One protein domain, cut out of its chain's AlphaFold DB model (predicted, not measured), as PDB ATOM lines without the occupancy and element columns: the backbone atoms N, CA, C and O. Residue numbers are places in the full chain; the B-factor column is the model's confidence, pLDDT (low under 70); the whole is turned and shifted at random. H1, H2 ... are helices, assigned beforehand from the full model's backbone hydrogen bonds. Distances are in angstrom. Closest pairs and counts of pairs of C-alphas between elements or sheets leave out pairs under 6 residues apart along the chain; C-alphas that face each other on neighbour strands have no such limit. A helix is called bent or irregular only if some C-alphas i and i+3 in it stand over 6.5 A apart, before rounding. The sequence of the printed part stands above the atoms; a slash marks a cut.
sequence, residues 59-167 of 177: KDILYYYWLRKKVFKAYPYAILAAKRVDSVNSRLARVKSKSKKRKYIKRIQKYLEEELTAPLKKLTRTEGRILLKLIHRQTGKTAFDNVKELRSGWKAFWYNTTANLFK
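This is residues 59 to 167 of the 177 residues of an uncharacterized protein of Rhodobacteraceae bacterium 4F10 (UniProt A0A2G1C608). A long bent helix, H1, makes the length of this rod; its second arm H1b and H2 form a hairpin-like pair, over one side of which H3, H4 and H5 fold back. Residues 59 to 66 of H1 stick out free. H1b, H2, H3 and H5 form an up-and-down bundle, each running against the one before. The printed part has 109 residues with five named helices, H1 to H5 in chain order, and no named strand: all helix. It is only just compact, close to loose, with a radius of gyration of the C-alphas of 15.3 A and spans of 56 by 25 by 19 A.

H1, residues 59 to 94, was assigned as one helix by its hydrogen bonds but is bent: C-alphas 73 and 76 are 7.0 A apart. Arm H1a, residues 59 to 73, begins at C-alpha 59 (46.173, 117.309, 76.829) and measures 21.6 A; H1b, residues 76 to 94, measures 27.8 A. H2, residues 98 to 121, measures 33.3 A, kinks by 34 degrees near residue 115 and is only just irregular, C-alphas 115 and 118 being 6.6 A apart. H3 is residues 125 to 139, 21.4 A, H4 residues 143 to 148, and H5 residues 152 to 166, 20.5 A, ending at C-alpha 166 (22.905, 112.208, 84.815).

H1b and H2 are close but not clearly touching, opposite ways at a shallow tilt of 5 degrees; their closest C-alphas, Leu 92 and Lys 101, are 6.2 A apart. H3 touches H1b, whose residues 77 to 82 alone take part, at C-alphas Ile 135 and Ala 78, 5.1 A. H5 touches H2 at C-alphas Trp 154 and Gln 109, 6.5 A. H4 and H5 form a hairpin, C-alphas Val 147 and Lys 155 being closest at 5.9 A. Every O i to N i+4 pair is within hydrogen-bond range in H1a, H3, H4 and H5, against 14 of 15 in H1b and 18 of 20 in H2.

The C-alphas farthest apart, Lys 59 and Ser 97, are 56.4 A apart. The printed part has no cut, and the four links are tight. The pLDDT is under 70 at residues 149 to 151, 153 and 163 to 167.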
ATOM      1  N   LYS A  59      47.620 117.341  76.545       95.19
ATOM      2  CA  LYS A  59      46.173 117.309  76.829       95.19
ATOM      3  C   LYS A  59      45.661 115.879  77.045       95.19
ATOM      4  O   LYS A  59      44.827 115.656  77.921       95.19
ATOM      5  N   ASP A  60      46.218 114.912  76.316       93.88
ATOM      6  CA  ASP A  60      45.822 113.504  76.396       93.88
ATOM      7  C   ASP A  60      46.244 112.896  77.735       93.88
ATOM      8  O   ASP A  60      45.507 112.107  78.321       93.88
ATOM      9  N   ILE A  61      47.396 113.328  78.262       93.56
ATOM     10  CA  ILE A  61      47.890 112.941  79.589       93.56
ATOM     11  C   ILE A  61      46.885 113.370  80.666       93.56
ATOM     12  O   ILE A  61      46.461 112.563  81.497       93.56
ATOM     13  N   LEU A  62      46.479 114.643  80.642       94.88
ATOM     14  CA  LEU A  62      45.524 115.197  81.603       94.88
ATOM     15  C   LEU A  62      44.165 114.498  81.498       94.88
ATOM     16  O   LEU A  62      43.590 114.106  82.518       94.88
ATOM     17  N   TYR A  63      43.681 114.294  80.271       94.38
ATOM     18  CA  TYR A  63      42.435 113.581  80.014       94.38
ATOM     19  C   TYR A  63      42.482 112.140  80.535       94.38
ATOM     20  O   TYR A  63      41.551 111.703  81.213       94.38
ATOM     21  N   TYR A  64      43.580 111.421  80.292       93.75
ATOM     22  CA  TYR A  64      43.769 110.054  80.766       93.75
ATOM     23  C   TYR A  64      43.716 109.960  82.289       93.75
ATOM     24  O   TYR A  64      42.960 109.151  82.825       93.75
ATOM     25  N   TYR A  65      44.463 110.801  83.011       94.50
ATOM     26  CA  TYR A  65      44.457 110.765  84.476       94.50
ATOM     27  C   TYR A  65      43.110 111.189  85.066       94.50
ATOM     28  O   TYR A  65      42.650 110.593  86.047       94.50
ATOM     29  N   TRP A  66      42.443 112.167  84.446       95.88
ATOM     30  CA  TRP A  66      41.080 112.542  84.805       95.88
ATOM     31  C   TRP A  66      40.114 111.363  84.632       95.88
ATOM     32  O   TRP A  66      39.411 111.006  85.582       95.88
ATOM     33  N   LEU A  67      40.121 110.710  83.464       95.00
ATOM     34  CA  LEU A  67      39.259 109.568  83.161       95.00
ATOM     35  C   LEU A  67      39.562 108.391  84.087       95.00
ATOM     36  O   LEU A  67      38.638 107.815  84.658       95.00
ATOM     37  N   ARG A  68      40.846 108.088  84.307       94.94
ATOM     38  CA  ARG A  68      41.315 107.068  85.251       94.94
ATOM     39  C   ARG A  68      40.693 107.299  86.624       94.94
ATOM     40  O   ARG A  68      40.016 106.411  87.132       94.94
ATOM     41  N   LYS A  69      40.815 108.502  87.195       96.44
ATOM     42  CA  LYS A  69      40.208 108.835  88.499       96.44
ATOM     43  C   LYS A  69      38.698 108.566  88.520       96.44
ATOM     44  O   LYS A  69      38.186 108.025  89.500       96.44
ATOM     45  N   LYS A  70      37.981 108.909  87.445       95.38
ATOM     46  CA  LYS A  70      36.538 108.649  87.342       95.38
ATOM     47  C   LYS A  70      36.212 107.154  87.247       95.38
ATOM     48  O   LYS A  70      35.284 106.701  87.915       95.38
ATOM     49  N   VAL A  71      36.986 106.392  86.474       95.75
ATOM     50  CA  VAL A  71      36.859 104.930  86.354       95.75
ATOM     51  C   VAL A  71      37.082 104.262  87.704       95.75
ATOM     52  O   VAL A  71      36.223 103.499  88.126       95.75
ATOM     53  N   PHE A  72      38.153 104.601  88.427       94.94
ATOM     54  CA  PHE A  72      38.434 104.029  89.750       94.94
ATOM     55  C   PHE A  72      37.289 104.249  90.747       94.94
ATOM     56  O   PHE A  72      36.985 103.359  91.535       94.94
ATOM     57  N   LYS A  73      36.608 105.400  90.683       93.62
ATOM     58  CA  LYS A  73      35.447 105.676  91.539       93.62
ATOM     59  C   LYS A  73      34.193 104.899  91.116       93.62
ATOM     60  O   LYS A  73      33.444 104.449  91.971       93.62
ATOM     61  N   ALA A  74      33.947 104.743  89.815       92.81
ATOM     62  CA  ALA A  74      32.756 104.061  89.296       92.81
ATOM     63  C   ALA A  74      32.876 102.523  89.292       92.81
ATOM     64  O   ALA A  74      31.874 101.817  89.410       92.81
ATOM     65  N   TYR A  75      34.090 101.994  89.146       93.44
ATOM     66  CA  TYR A  75      34.356 100.579  88.890       93.44
ATOM     67  C   TYR A  75      33.857  99.609  89.973       93.44
ATOM     68  O   TYR A  75      33.216  98.621  89.604       93.44
ATOM     69  N   PRO A  76      34.029  99.877  91.284       92.00
ATOM     70  CA  PRO A  76      33.507  98.991  92.325       92.00
ATOM     71  C   PRO A  76      31.988  98.797  92.232       92.00
ATOM     72  O   PRO A  76      31.482  97.692  92.427       92.00
ATOM     73  N   TYR A  77      31.253  99.850  91.859       87.62
ATOM     74  CA  TYR A  77      29.805  99.779  91.669       87.62
ATOM     75  C   TYR A  77      29.424  98.948  90.442       87.62
ATOM     76  O   TYR A  77      28.434  98.222  90.487       87.62
ATOM     77  N   ALA A  78      30.218  99.009  89.369       89.25
ATOM     78  CA  ALA A  78      30.000  98.188  88.180       89.25
ATOM     79  C   ALA A  78      30.180  96.694  88.484       89.25
ATOM     80  O   ALA A  78      29.334  95.890  88.097       89.25
ATOM     81  N   ILE A  79      31.235  96.327  89.224       90.81
ATOM     82  CA  ILE A  79      31.461  94.939  89.663       90.81
ATOM     83  C   ILE A  79      30.310  94.462  90.550       90.81
ATOM     84  O   ILE A  79      29.769  93.374  90.343       90.81
ATOM     85  N   LEU A  80      29.916  95.279  91.534       86.75
ATOM     86  CA  LEU A  80      28.810  94.944  92.427       86.75
ATOM     87  C   LEU A  80      27.518  94.721  91.634       86.75
ATOM     88  O   LEU A  80      26.831  93.726  91.859       86.75
ATOM     89  N   ALA A  81      27.209  95.608  90.687       82.38
ATOM     90  CA  ALA A  81      26.038  95.482  89.831       82.38
ATOM     91  C   ALA A  81      26.069  94.185  89.009       82.38
ATOM     92  O   ALA A  81      25.095  93.435  89.052       82.38
ATOM     93  N   ALA A  82      27.187  93.880  88.340       84.31
ATOM     94  CA  ALA A  82      27.350  92.655  87.554       84.31
ATOM     95  C   ALA A  82      27.105  91.398  88.405       84.31
ATOM     96  O   ALA A  82      26.201  90.611  88.125       84.31
ATOM     97  N   LYS A  83      27.791  91.291  89.551       87.00
ATOM     98  CA  LYS A  83      27.636  90.165  90.483       87.00
ATOM     99  C   LYS A  83      26.195  90.007  90.980       87.00
ATOM    100  O   LYS A  83      25.708  88.887  91.155       87.00
ATOM    101  N   ARG A  84      25.494  91.116  91.248       83.25
ATOM    102  CA  ARG A  84      24.093  91.087  91.699       83.25
ATOM    103  C   ARG A  84      23.149  90.643  90.587       83.25
ATOM    104  O   ARG A  84      22.274  89.829  90.866       83.25
ATOM    105  N   VAL A  85      23.338  91.120  89.359       78.56
ATOM    106  CA  VAL A  85      22.551  90.685  88.196       78.56
ATOM    107  C   VAL A  85      22.702  89.176  87.982       78.56
ATOM    108  O   VAL A  85      21.694  88.468  87.941       78.56
ATOM    109  N   ASP A  86      23.927  88.655  87.980       83.12
ATOM    110  CA  ASP A  86      24.192  87.219  87.794       83.12
ATOM    111  C   ASP A  86      23.599  86.367  88.923       83.12
ATOM    112  O   ASP A  86      22.936  85.345  88.704       83.12
ATOM    113  N   SER A  87      23.753  86.831  90.167       86.19
ATOM    114  CA  SER A  87      23.128  86.217  91.341       86.19
ATOM    115  C   SER A  87      21.605  86.148  91.213       86.19
ATOM    116  O   SER A  87      20.994  85.168  91.645       86.19
ATOM    117  N   VAL A  88      20.968  87.201  90.709       83.12
ATOM    118  CA  VAL A  88      19.511  87.263  90.578       83.12
ATOM    119  C   VAL A  88      19.047  86.359  89.444       83.12
ATOM    120  O   VAL A  88      18.127  85.567  89.653       83.12
ATOM    121  N   ASN A  89      19.729  86.393  88.298       81.75
ATOM    122  CA  ASN A  89      19.436  85.551  87.140       81.75
ATOM    123  C   ASN A  89      19.550  84.058  87.478       81.75
ATOM    124  O   ASN A  89      18.603  83.303  87.251       81.75
ATOM    125  N   SER A  90      20.636  83.634  88.131       87.75
ATOM    126  CA  SER A  90      20.829  82.234  88.550       87.75
ATOM    127  C   SER A  90      19.783  81.751  89.564       87.75
ATOM    128  O   SER A  90      19.405  80.576  89.588       87.75
ATOM    129  N   ARG A  91      19.289  82.633  90.439       87.06
ATOM    130  CA  ARG A  91      18.202  82.302  91.374       87.06
ATOM    131  C   ARG A  91      16.861  82.240  90.655       87.06
ATOM    132  O   ARG A  91      16.106  81.300  90.879       87.06
ATOM    133  N   LEU A  92      16.577  83.190  89.766       85.00
ATOM    134  CA  LEU A  92      15.344  83.212  88.981       85.00
ATOM    135  C   LEU A  92      15.218  82.007  88.050       85.00
ATOM    136  O   LEU A  92      14.113  81.483  87.917       85.00
ATOM    137  N   ALA A  93      16.323  81.530  87.474       86.38
ATOM    138  CA  ALA A  93      16.350  80.329  86.640       86.38
ATOM    139  C   ALA A  93      15.804  79.091  87.379       86.38
ATOM    140  O   ALA A  93      15.054  78.305  86.806       86.38
ATOM    141  N   ARG A  94      16.083  78.969  88.684       90.44
ATOM    142  CA  ARG A  94      15.652  77.840  89.530       90.44
ATOM    143  C   ARG A  94      14.187  77.910  89.973       90.44
ATOM    144  O   ARG A  94      13.618  76.912  90.411       90.44
ATOM    145  N   VAL A  95      13.539  79.073  89.879       88.81
ATOM    146  CA  VAL A  95      12.155  79.247  90.342       88.81
ATOM    147  C   VAL A  95      11.170  78.905  89.222       88.81
ATOM    148  O   VAL A  95      10.989  79.668  88.277       88.81
ATOM    149  N   LYS A  96      10.451  77.784  89.343       89.19
ATOM    150  CA  LYS A  96       9.467  77.360  88.326       89.19
ATOM    151  C   LYS A  96       8.209  78.248  88.296       89.19
ATOM    152  O   LYS A  96       7.740  78.638  87.232       89.19
ATOM    153  N   SER A  97       7.683  78.632  89.462       93.00
ATOM    154  CA  SER A  97       6.429  79.401  89.559       93.00
ATOM    155  C   SER A  97       6.593  80.876  89.168       93.00
ATOM    156  O   SER A  97       7.393  81.607  89.762       93.00
ATOM    157  N   LYS A  98       5.741  81.350  88.244       87.50
ATOM    158  CA  LYS A  98       5.655  82.769  87.842       87.50
ATOM    159  C   LYS A  98       5.364  83.694  89.033       87.50
ATOM    160  O   LYS A  98       5.946  84.773  89.121       87.50
ATOM    161  N   SER A  99       4.508  83.279  89.971       89.06
ATOM    162  CA  SER A  99       4.171  84.084  91.159       89.06
ATOM    163  C   SER A  99       5.369  84.231  92.106       89.06
ATOM    164  O   SER A  99       5.725  85.344  92.502       89.06
ATOM    165  N   LYS A 100       6.080  83.127  92.381       89.88
ATOM    166  CA  LYS A 100       7.295  83.143  93.214       89.88
ATOM    167  C   LYS A 100       8.404  83.996  92.583       89.88
ATOM    168  O   LYS A 100       9.001  84.806  93.290       89.88
ATOM    169  N   LYS A 101       8.610  83.901  91.261       86.31
ATOM    170  CA  LYS A 101       9.523  84.784  90.504       86.31
ATOM    171  C   LYS A 101       9.183  86.258  90.729       86.31
ATOM    172  O   LYS A 101      10.045  87.030  91.135       86.31
ATOM    173  N   ARG A 102       7.912  86.643  90.557       83.38
ATOM    174  CA  ARG A 102       7.450  88.030  90.762       83.38
ATOM    175  C   ARG A 102       7.692  88.529  92.191       83.38
ATOM    176  O   ARG A 102       8.160  89.653  92.361       83.38
ATOM    177  N   LYS A 103       7.397  87.712  93.211       88.19
ATOM    178  CA  LYS A 103       7.621  88.066  94.627       88.19
ATOM    179  C   LYS A 103       9.109  88.250  94.932       88.19
ATOM    180  O   LYS A 103       9.474  89.198  95.624       88.19
ATOM    181  N   TYR A 104       9.957  87.379  94.389       86.81
ATOM    182  CA  TYR A 104      11.406  87.463  94.555       86.81
ATOM    183  C   TYR A 104      11.990  88.716  93.892       86.81
ATOM    184  O   TYR A 104      12.694  89.472  94.558       86.81
ATOM    185  N   ILE A 105      11.616  88.991  92.633       81.75
ATOM    186  CA  ILE A 105      12.030  90.208  91.915       81.75
ATOM    187  C   ILE A 105      11.636  91.452  92.708       81.75
ATOM    188  O   ILE A 105      12.481  92.306  92.924       81.75
ATOM    189  N   LYS A 106      10.393  91.531  93.214       83.88
ATOM    190  CA  LYS A 106       9.924  92.683  94.007       83.88
ATOM    191  C   LYS A 106      10.784  92.928  95.253       83.88
ATOM    192  O   LYS A 106      11.088  94.073  95.570       83.88
ATOM    193  N   ARG A 107      11.167  91.864  95.968       85.75
ATOM    194  CA  ARG A 107      11.994  91.969  97.180       85.75
ATOM    195  C   ARG A 107      13.403  92.458  96.860       85.75
ATOM    196  O   ARG A 107      13.887  93.374  97.512       85.75
ATOM    197  N   ILE A 108      14.039  91.844  95.863       82.75
ATOM    198  CA  ILE A 108      15.383  92.230  95.419       82.75
ATOM    199  C   ILE A 108      15.388  93.657  94.888       82.75
ATOM    200  O   ILE A 108      16.311  94.404  95.185       82.75
ATOM    201  N   GLN A 109      14.341  94.031  94.154       77.62
ATOM    202  CA  GLN A 109      14.164  95.382  93.658       77.62
ATOM    203  C   GLN A 109      14.233  96.399  94.798       77.62
ATOM    204  O   GLN A 109      15.092  97.269  94.772       77.62
ATOM    205  N   LYS A 110      13.378  96.253  95.816       83.12
ATOM    206  CA  LYS A 110      13.322  97.202  96.934       83.12
ATOM    207  C   LYS A 110      14.684  97.337  97.626       83.12
ATOM    208  O   LYS A 110      15.167  98.443  97.817       83.12
ATOM    209  N   TYR A 111      15.321  96.202  97.908       83.06
ATOM    210  CA  TYR A 111      16.638  96.168  98.543       83.06
ATOM    211  C   TYR A 111      17.713  96.885  97.714       83.06
ATOM    212  O   TYR A 111      18.465  97.696  98.239       83.06
ATOM    213  N   LEU A 112      17.790  96.607  96.411       77.62
ATOM    214  CA  LEU A 112      18.800  97.223  95.552       77.62
ATOM    215  C   LEU A 112      18.523  98.708  95.301       77.62
ATOM    216  O   LEU A 112      19.472  99.472  95.186       77.62
ATOM    217  N   GLU A 113      17.261  99.124  95.209       77.50
ATOM    218  CA  GLU A 113      16.911 100.544  95.116       77.50
ATOM    219  C   GLU A 113      17.380 101.289  96.371       77.50
ATOM    220  O   GLU A 113      18.074 102.296  96.251       77.50
ATOM    221  N   GLU A 114      17.095 100.771  97.566       82.88
ATOM    222  CA  GLU A 114      17.529 101.366  98.838       82.88
ATOM    223  C   GLU A 114      19.064 101.437  98.941       82.88
ATOM    224  O   GLU A 114      19.621 102.510  99.180       82.88
ATOM    225  N   GLU A 115      19.754 100.330  98.658       80.94
ATOM    226  CA  GLU A 115      21.216 100.230  98.765       80.94
ATOM    227  C   GLU A 115      21.972 101.032  97.699       80.94
ATOM    228  O   GLU A 115      23.015 101.619  97.980       80.94
ATOM    229  N   LEU A 116      21.483 101.068  96.454       75.62
ATOM    230  CA  LEU A 116      22.206 101.694  95.340       75.62
ATOM    231  C   LEU A 116      21.869 103.175  95.168       75.62
ATOM    232  O   LEU A 116      22.681 103.905  94.599       75.62
ATOM    233  N   THR A 117      20.730 103.658  95.675       78.44
ATOM    234  CA  THR A 117      20.344 105.071  95.510       78.44
ATOM    235  C   THR A 117      21.376 106.018  96.116       78.44
ATOM    236  O   THR A 117      21.797 106.972  95.458       78.44
ATOM    237  N   ALA A 118      21.803 105.775  97.357       82.12
ATOM    238  CA  ALA A 118      22.751 106.658  98.031       82.12
ATOM    239  C   ALA A 118      24.134 106.677  97.342       82.12
ATOM    240  O   ALA A 118      24.636 107.769  97.067       82.12
ATOM    241  N   PRO A 119      24.741 105.530  96.980       77.81
ATOM    242  CA  PRO A 119      25.961 105.505  96.179       77.81
ATOM    243  C   PRO A 119      25.825 106.176  94.811       77.81
ATOM    244  O   PRO A 119      26.697 106.957  94.436       77.81
ATOM    245  N   LEU A 120      24.728 105.937  94.082       79.19
ATOM    246  CA  LEU A 120      24.504 106.548  92.766       79.19
ATOM    247  C   LEU A 120      24.397 108.074  92.858       79.19
ATOM    248  O   LEU A 120      24.951 108.771  92.012       79.19
ATOM    249  N   LYS A 121      23.769 108.604  93.917       81.94
ATOM    250  CA  LYS A 121      23.714 110.051  94.189       81.94
ATOM    251  C   LYS A 121      25.086 110.672  94.478       81.94
ATOM    252  O   LYS A 121      25.266 111.860  94.232       81.94
ATOM    253  N   LYS A 122      26.060 109.898  94.976       85.94
ATOM    254  CA  LYS A 122      27.442 110.362  95.228       85.94
ATOM    255  C   LYS A 122      28.304 110.422  93.960       85.94
ATOM    256  O   LYS A 122      29.441 110.915  94.003       85.94
ATOM    257  N   LEU A 123      27.810 109.889  92.842       87.69
ATOM    258  CA  LEU A 123      28.498 109.952  91.559       87.69
ATOM    259  C   LEU A 123      28.170 111.256  90.834       87.69
ATOM    260  O   LEU A 123      27.038 111.727  90.809       87.69
ATOM    261  N   THR A 124      29.181 111.824  90.188       89.19
ATOM    262  CA  THR A 124      28.983 112.923  89.234       89.19
ATOM    263  C   THR A 124      28.397 112.398  87.920       89.19
ATOM    264  O   THR A 124      28.442 111.201  87.631       89.19
ATOM    265  N   ARG A 125      27.899 113.295  87.060       86.00
ATOM    266  CA  ARG A 125      27.324 112.924  85.749       86.00
ATOM    267  C   ARG A 125      28.273 112.125  84.865       86.00
ATOM    268  O   ARG A 125      27.857 111.171  84.215       86.00
ATOM    269  N   THR A 126      29.551 112.484  84.856       89.00
ATOM    270  CA  THR A 126      30.569 111.769  84.075       89.00
ATOM    271  C   THR A 126      30.875 110.397  84.665       89.00
ATOM    272  O   THR A 126      30.972 109.426  83.919       89.00
ATOM    273  N   GLU A 127      30.940 110.287  85.991       91.38
ATOM    274  CA  GLU A 127      31.119 109.009  86.690       91.38
ATOM    275  C   GLU A 127      29.935 108.067  86.452       91.38
ATOM    276  O   GLU A 127      30.153 106.894  86.163       91.38
ATOM    277  N   GLY A 128      28.699 108.576  86.472       88.44
ATOM    278  CA  GLY A 128      27.507 107.808  86.111       88.44
ATOM    279  C   GLY A 128      27.554 107.287  84.669       88.44
ATOM    280  O   GLY A 128      27.206 106.138  84.409       88.44
ATOM    281  N   ARG A 129      28.068 108.084  83.721       87.94
ATOM    282  CA  ARG A 129      28.258 107.648  82.321       87.94
ATOM    283  C   ARG A 129      29.269 106.524  82.210       87.94
ATOM    284  O   ARG A 129      29.045 105.563  81.479       87.94
ATOM    285  N   ILE A 130      30.372 106.653  82.936       92.25
ATOM    286  CA  ILE A 130      31.415 105.634  82.983       92.25
ATOM    287  C   ILE A 130      30.869 104.359  83.628       92.25
ATOM    288  O   ILE A 130      31.083 103.285  83.079       92.25
ATOM    289  N   LEU A 131      30.097 104.467  84.711       90.69
ATOM    290  CA  LEU A 131      29.441 103.328  85.354       90.69
ATOM    291  C   LEU A 131      28.579 102.531  84.366       90.69
ATOM    292  O   LEU A 131      28.734 101.317  84.282       90.69
ATOM    293  N   LEU A 132      27.717 103.194  83.587       88.75
ATOM    294  CA  LEU A 132      26.861 102.516  82.602       88.75
ATOM    295  C   LEU A 132      27.680 101.746  81.556       88.75
ATOM    296  O   LEU A 132      27.376 100.590  81.266       88.75
ATOM    297  N   LYS A 133      28.762 102.352  81.048       91.94
ATOM    298  CA  LYS A 133      29.689 101.684  80.121       91.94
ATOM    299  C   LYS A 133      30.397 100.500  80.783       91.94
ATOM    300  O   LYS A 133      30.511  99.439  80.183       91.94
ATOM    301  N   LEU A 134      30.851 100.648  82.025       93.62
ATOM    302  CA  LEU A 134      31.506  99.564  82.757       93.62
ATOM    303  C   LEU A 134      30.550  98.394  83.018       93.62
ATOM    304  O   LEU A 134      30.967  97.252  82.879       93.62
ATOM    305  N   ILE A 135      29.273  98.649  83.321       89.31
ATOM    306  CA  ILE A 135      28.253  97.595  83.441       89.31
ATOM    307  C   ILE A 135      28.114  96.833  82.119       89.31
ATOM    308  O   ILE A 135      28.136  95.603  82.129       89.31
ATOM    309  N   HIS A 136      28.038  97.545  80.989       91.81
ATOM    310  CA  HIS A 136      28.023  96.914  79.668       91.81
ATOM    311  C   HIS A 136      29.278  96.068  79.427       91.81
ATOM    312  O   HIS A 136      29.172  94.915  79.030       91.81
ATOM    313  N   ARG A 137      30.465  96.598  79.746       93.50
ATOM    314  CA  ARG A 137      31.738  95.872  79.618       93.50
ATOM    315  C   ARG A 137      31.774  94.582  80.444       93.50
ATOM    316  O   ARG A 137      32.362  93.612  79.994       93.50
ATOM    317  N   GLN A 138      31.203  94.584  81.648       90.56
ATOM    318  CA  GLN A 138      31.243  93.429  82.556       90.56
ATOM    319  C   GLN A 138      30.165  92.386  82.251       90.56
ATOM    320  O   GLN A 138      30.408  91.197  82.397       90.56
ATOM    321  N   THR A 139      28.967  92.825  81.857       86.94
ATOM    322  CA  THR A 139      27.796  91.938  81.707       86.94
ATOM    323  C   THR A 139      27.447  91.615  80.256       86.94
ATOM    324  O   THR A 139      26.580  90.782  80.009       86.94
ATOM    325  N   GLY A 140      28.049  92.313  79.288       89.12
ATOM    326  CA  GLY A 140      27.686  92.234  77.869       89.12
ATOM    327  C   GLY A 140      26.300  92.806  77.540       89.12
ATOM    328  O   GLY A 140      25.854  92.712  76.404       89.12
ATOM    329  N   LYS A 141      25.594  93.381  78.522       88.56
ATOM    330  CA  LYS A 141      24.243  93.932  78.376       88.56
ATOM    331  C   LYS A 141      24.216  95.372  78.849       88.56
ATOM    332  O   LYS A 141      24.823  95.716  79.866       88.56
ATOM    333  N   THR A 142      23.485  96.236  78.148       89.00
ATOM    334  CA  THR A 142      23.329  97.618  78.613       89.00
ATOM    335  C   THR A 142      22.561  97.641  79.934       89.00
ATOM    336  O   THR A 142      21.840  96.699  80.281       89.00
ATOM    337  N   ALA A 143      22.684  98.726  80.702       81.94
ATOM    338  CA  ALA A 143      21.845  98.891  81.884       81.94
ATOM    339  C   ALA A 143      20.360  98.830  81.492       81.94
ATOM    340  O   ALA A 143      19.584  98.189  82.189       81.94
ATOM    341  N   PHE A 144      19.987  99.400  80.338       82.31
ATOM    342  CA  PHE A 144      18.640  99.282  79.779       82.31
ATOM    343  C   PHE A 144      18.206  97.822  79.583       82.31
ATOM    344  O   PHE A 144      17.129  97.455  80.043       82.31
ATOM    345  N   ASP A 145      19.031  96.978  78.963       83.50
ATOM    346  CA  ASP A 145      18.665  95.581  78.693       83.50
ATOM    347  C   ASP A 145      18.564  94.754  79.972       83.50
ATOM    348  O   ASP A 145      17.615  93.987  80.139       83.50
ATOM    349  N   ASN A 146      19.468  94.991  80.928       78.94
ATOM    350  CA  ASN A 146      19.399  94.383  82.257       78.94
ATOM    351  C   ASN A 146      18.090  94.730  82.991       78.94
ATOM    352  O   ASN A 146      17.596  93.933  83.788       78.94
ATOM    353  N   VAL A 147      17.500  95.901  82.718       75.38
ATOM    354  CA  VAL A 147      16.234  96.336  83.333       75.38
ATOM    355  C   VAL A 147      14.997  96.111  82.471       75.38
ATOM    356  O   VAL A 147      13.873  96.205  82.969       75.38
ATOM    357  N   LYS A 148      15.170  95.787  81.188       74.69
ATOM    358  CA  LYS A 148      14.090  95.640  80.205       74.69
ATOM    359  C   LYS A 148      13.144  94.489  80.542       74.69
ATOM    360  O   LYS A 148      11.937  94.614  80.336       74.69
ATOM    361  N   GLU A 149      13.671  93.404  81.093       67.94
ATOM    362  CA  GLU A 149      12.893  92.227  81.506       67.94
ATOM    363  C   GLU A 149      12.339  92.345  82.934       67.94
ATOM    364  O   GLU A 149      11.516  91.538  83.373       67.94
ATOM    365  N   LEU A 150      12.757  93.378  83.668       68.06
ATOM    366  CA  LEU A 150      12.321  93.633  85.034       68.06
ATOM    367  C   LEU A 150      10.989  94.399  85.056       68.06
ATOM    368  O   LEU A 150      10.540  94.979  84.063       68.06
ATOM    369  N   ARG A 151      10.293  94.356  86.200       69.19
ATOM    370  CA  ARG A 151       8.970  94.987  86.352       69.19
ATOM    371  C   ARG A 151       9.035  96.502  86.131       69.19
ATOM    372  O   ARG A 151      10.072  97.135  86.308       69.19
ATOM    373  N   SER A 152       7.878  97.084  85.817       71.88
ATOM    374  CA  SER A 152       7.677  98.518  85.573       71.88
ATOM    375  C   SER A 152       8.294  99.425  86.642       71.88
ATOM    376  O   SER A 152       8.910 100.422  86.285       71.88
ATOM    377  N   GLY A 153       8.214  99.060  87.926       68.94
ATOM    378  CA  GLY A 153       8.823  99.849  89.004       68.94
ATOM    379  C   GLY A 153      10.346  99.967  88.885       68.94
ATOM    380  O   GLY A 153      10.888 101.051  89.044       68.94
ATOM    381  N   TRP A 154      11.030  98.873  88.540       71.69
ATOM    382  CA  TRP A 154      12.489  98.867  88.422       71.69
ATOM    383  C   TRP A 154      12.934  99.682  87.207       71.69
ATOM    384  O   TRP A 154      13.875 100.468  87.280       71.69
ATOM    385  N   LYS A 155      12.197  99.566  86.093       72.00
ATOM    386  CA  LYS A 155      12.380 100.455  84.940       72.00
ATOM    387  C   LYS A 155      12.236 101.913  85.368       72.00
ATOM    388  O   LYS A 155      13.146 102.693  85.119       72.00
ATOM    389  N   ALA A 156      11.139 102.268  86.038       76.31
ATOM    390  CA  ALA A 156      10.871 103.634  86.480       76.31
ATOM    391  C   ALA A 156      11.972 104.177  87.402       76.31
ATOM    392  O   ALA A 156      12.431 105.297  87.194       76.31
ATOM    393  N   PHE A 157      12.459 103.376  88.354       75.25
ATOM    394  CA  PHE A 157      13.594 103.742  89.198       75.25
ATOM    395  C   PHE A 157      14.827 104.093  88.365       75.25
ATOM    396  O   PHE A 157      15.389 105.173  88.535       75.25
ATOM    397  N   TRP A 158      15.236 103.224  87.439       72.94
ATOM    398  CA  TRP A 158      16.410 103.474  86.604       72.94
ATOM    399  C   TRP A 158      16.206 104.650  85.653       72.94
ATOM    400  O   TRP A 158      17.121 105.457  85.498       72.94
ATOM    401  N   TYR A 159      15.023 104.805  85.060       73.75
ATOM    402  CA  TYR A 159      14.703 105.963  84.227       73.75
ATOM    403  C   TYR A 159      14.776 107.266  85.027       73.75
ATOM    404  O   TYR A 159      15.501 108.171  84.623       73.75
ATOM    405  N   ASN A 160      14.135 107.339  86.195       72.94
ATOM    406  CA  ASN A 160      14.140 108.527  87.050       72.94
ATOM    407  C   ASN A 160      15.538 108.828  87.593       72.94
ATOM    408  O   ASN A 160      16.001 109.962  87.532       72.94
ATOM    409  N   THR A 161      16.244 107.808  88.073       71.69
ATOM    410  CA  THR A 161      17.599 107.946  88.620       71.69
ATOM    411  C   THR A 161      18.565 108.433  87.543       71.69
ATOM    412  O   THR A 161      19.311 109.381  87.764       71.69
ATOM    413  N   THR A 162      18.517 107.862  86.340       70.75
ATOM    414  CA  THR A 162      19.451 108.216  85.257       70.75
ATOM    415  C   THR A 162      19.105 109.555  84.602       70.75
ATOM    416  O   THR A 162      20.010 110.332  84.278       70.75
ATOM    417  N   ALA A 163      17.812 109.863  84.447       65.88
ATOM    418  CA  ALA A 163      17.344 111.146  83.932       65.88
ATOM    419  C   ALA A 163      17.689 112.292  84.896       65.88
ATOM    420  O   ALA A 163      18.341 113.256  84.483       65.88
ATOM    421  N   ASN A 164      17.351 112.144  86.182       61.78
ATOM    422  CA  ASN A 164      17.568 113.180  87.194       61.78
ATOM    423  C   ASN A 164      19.056 113.365  87.505       61.78
ATOM    424  O   ASN A 164      19.571 114.486  87.461       61.78
ATOM    425  N   LEU A 165      19.781 112.270  87.763       65.38
ATOM    426  CA  LEU A 165      21.175 112.372  88.191       65.38
ATOM    427  C   LEU A 165      22.099 112.724  87.036       65.38
ATOM    428  O   LEU A 165      23.032 113.500  87.234       65.38
ATOM    429  N   PHE A 166      21.858 112.200  85.829       58.78
ATOM    430  CA  PHE A 166      22.905 112.208  84.815       58.78
ATOM    431  C   PHE A 166      22.512 112.748  83.430       58.78
ATOM    432  O   PHE A 166      23.414 113.189  82.717       58.78
ATOM    433  N   LYS A 167      21.220 112.864  83.059       62.50
ATOM    434  CA  LYS A 167      20.800 113.157  81.659       62.50
ATOM    435  C   LYS A 167      21.495 112.182  80.685       62.50
ATOM    436  O   LYS A 167      22.062 112.585  79.674       62.50
TER     437      LYS A 167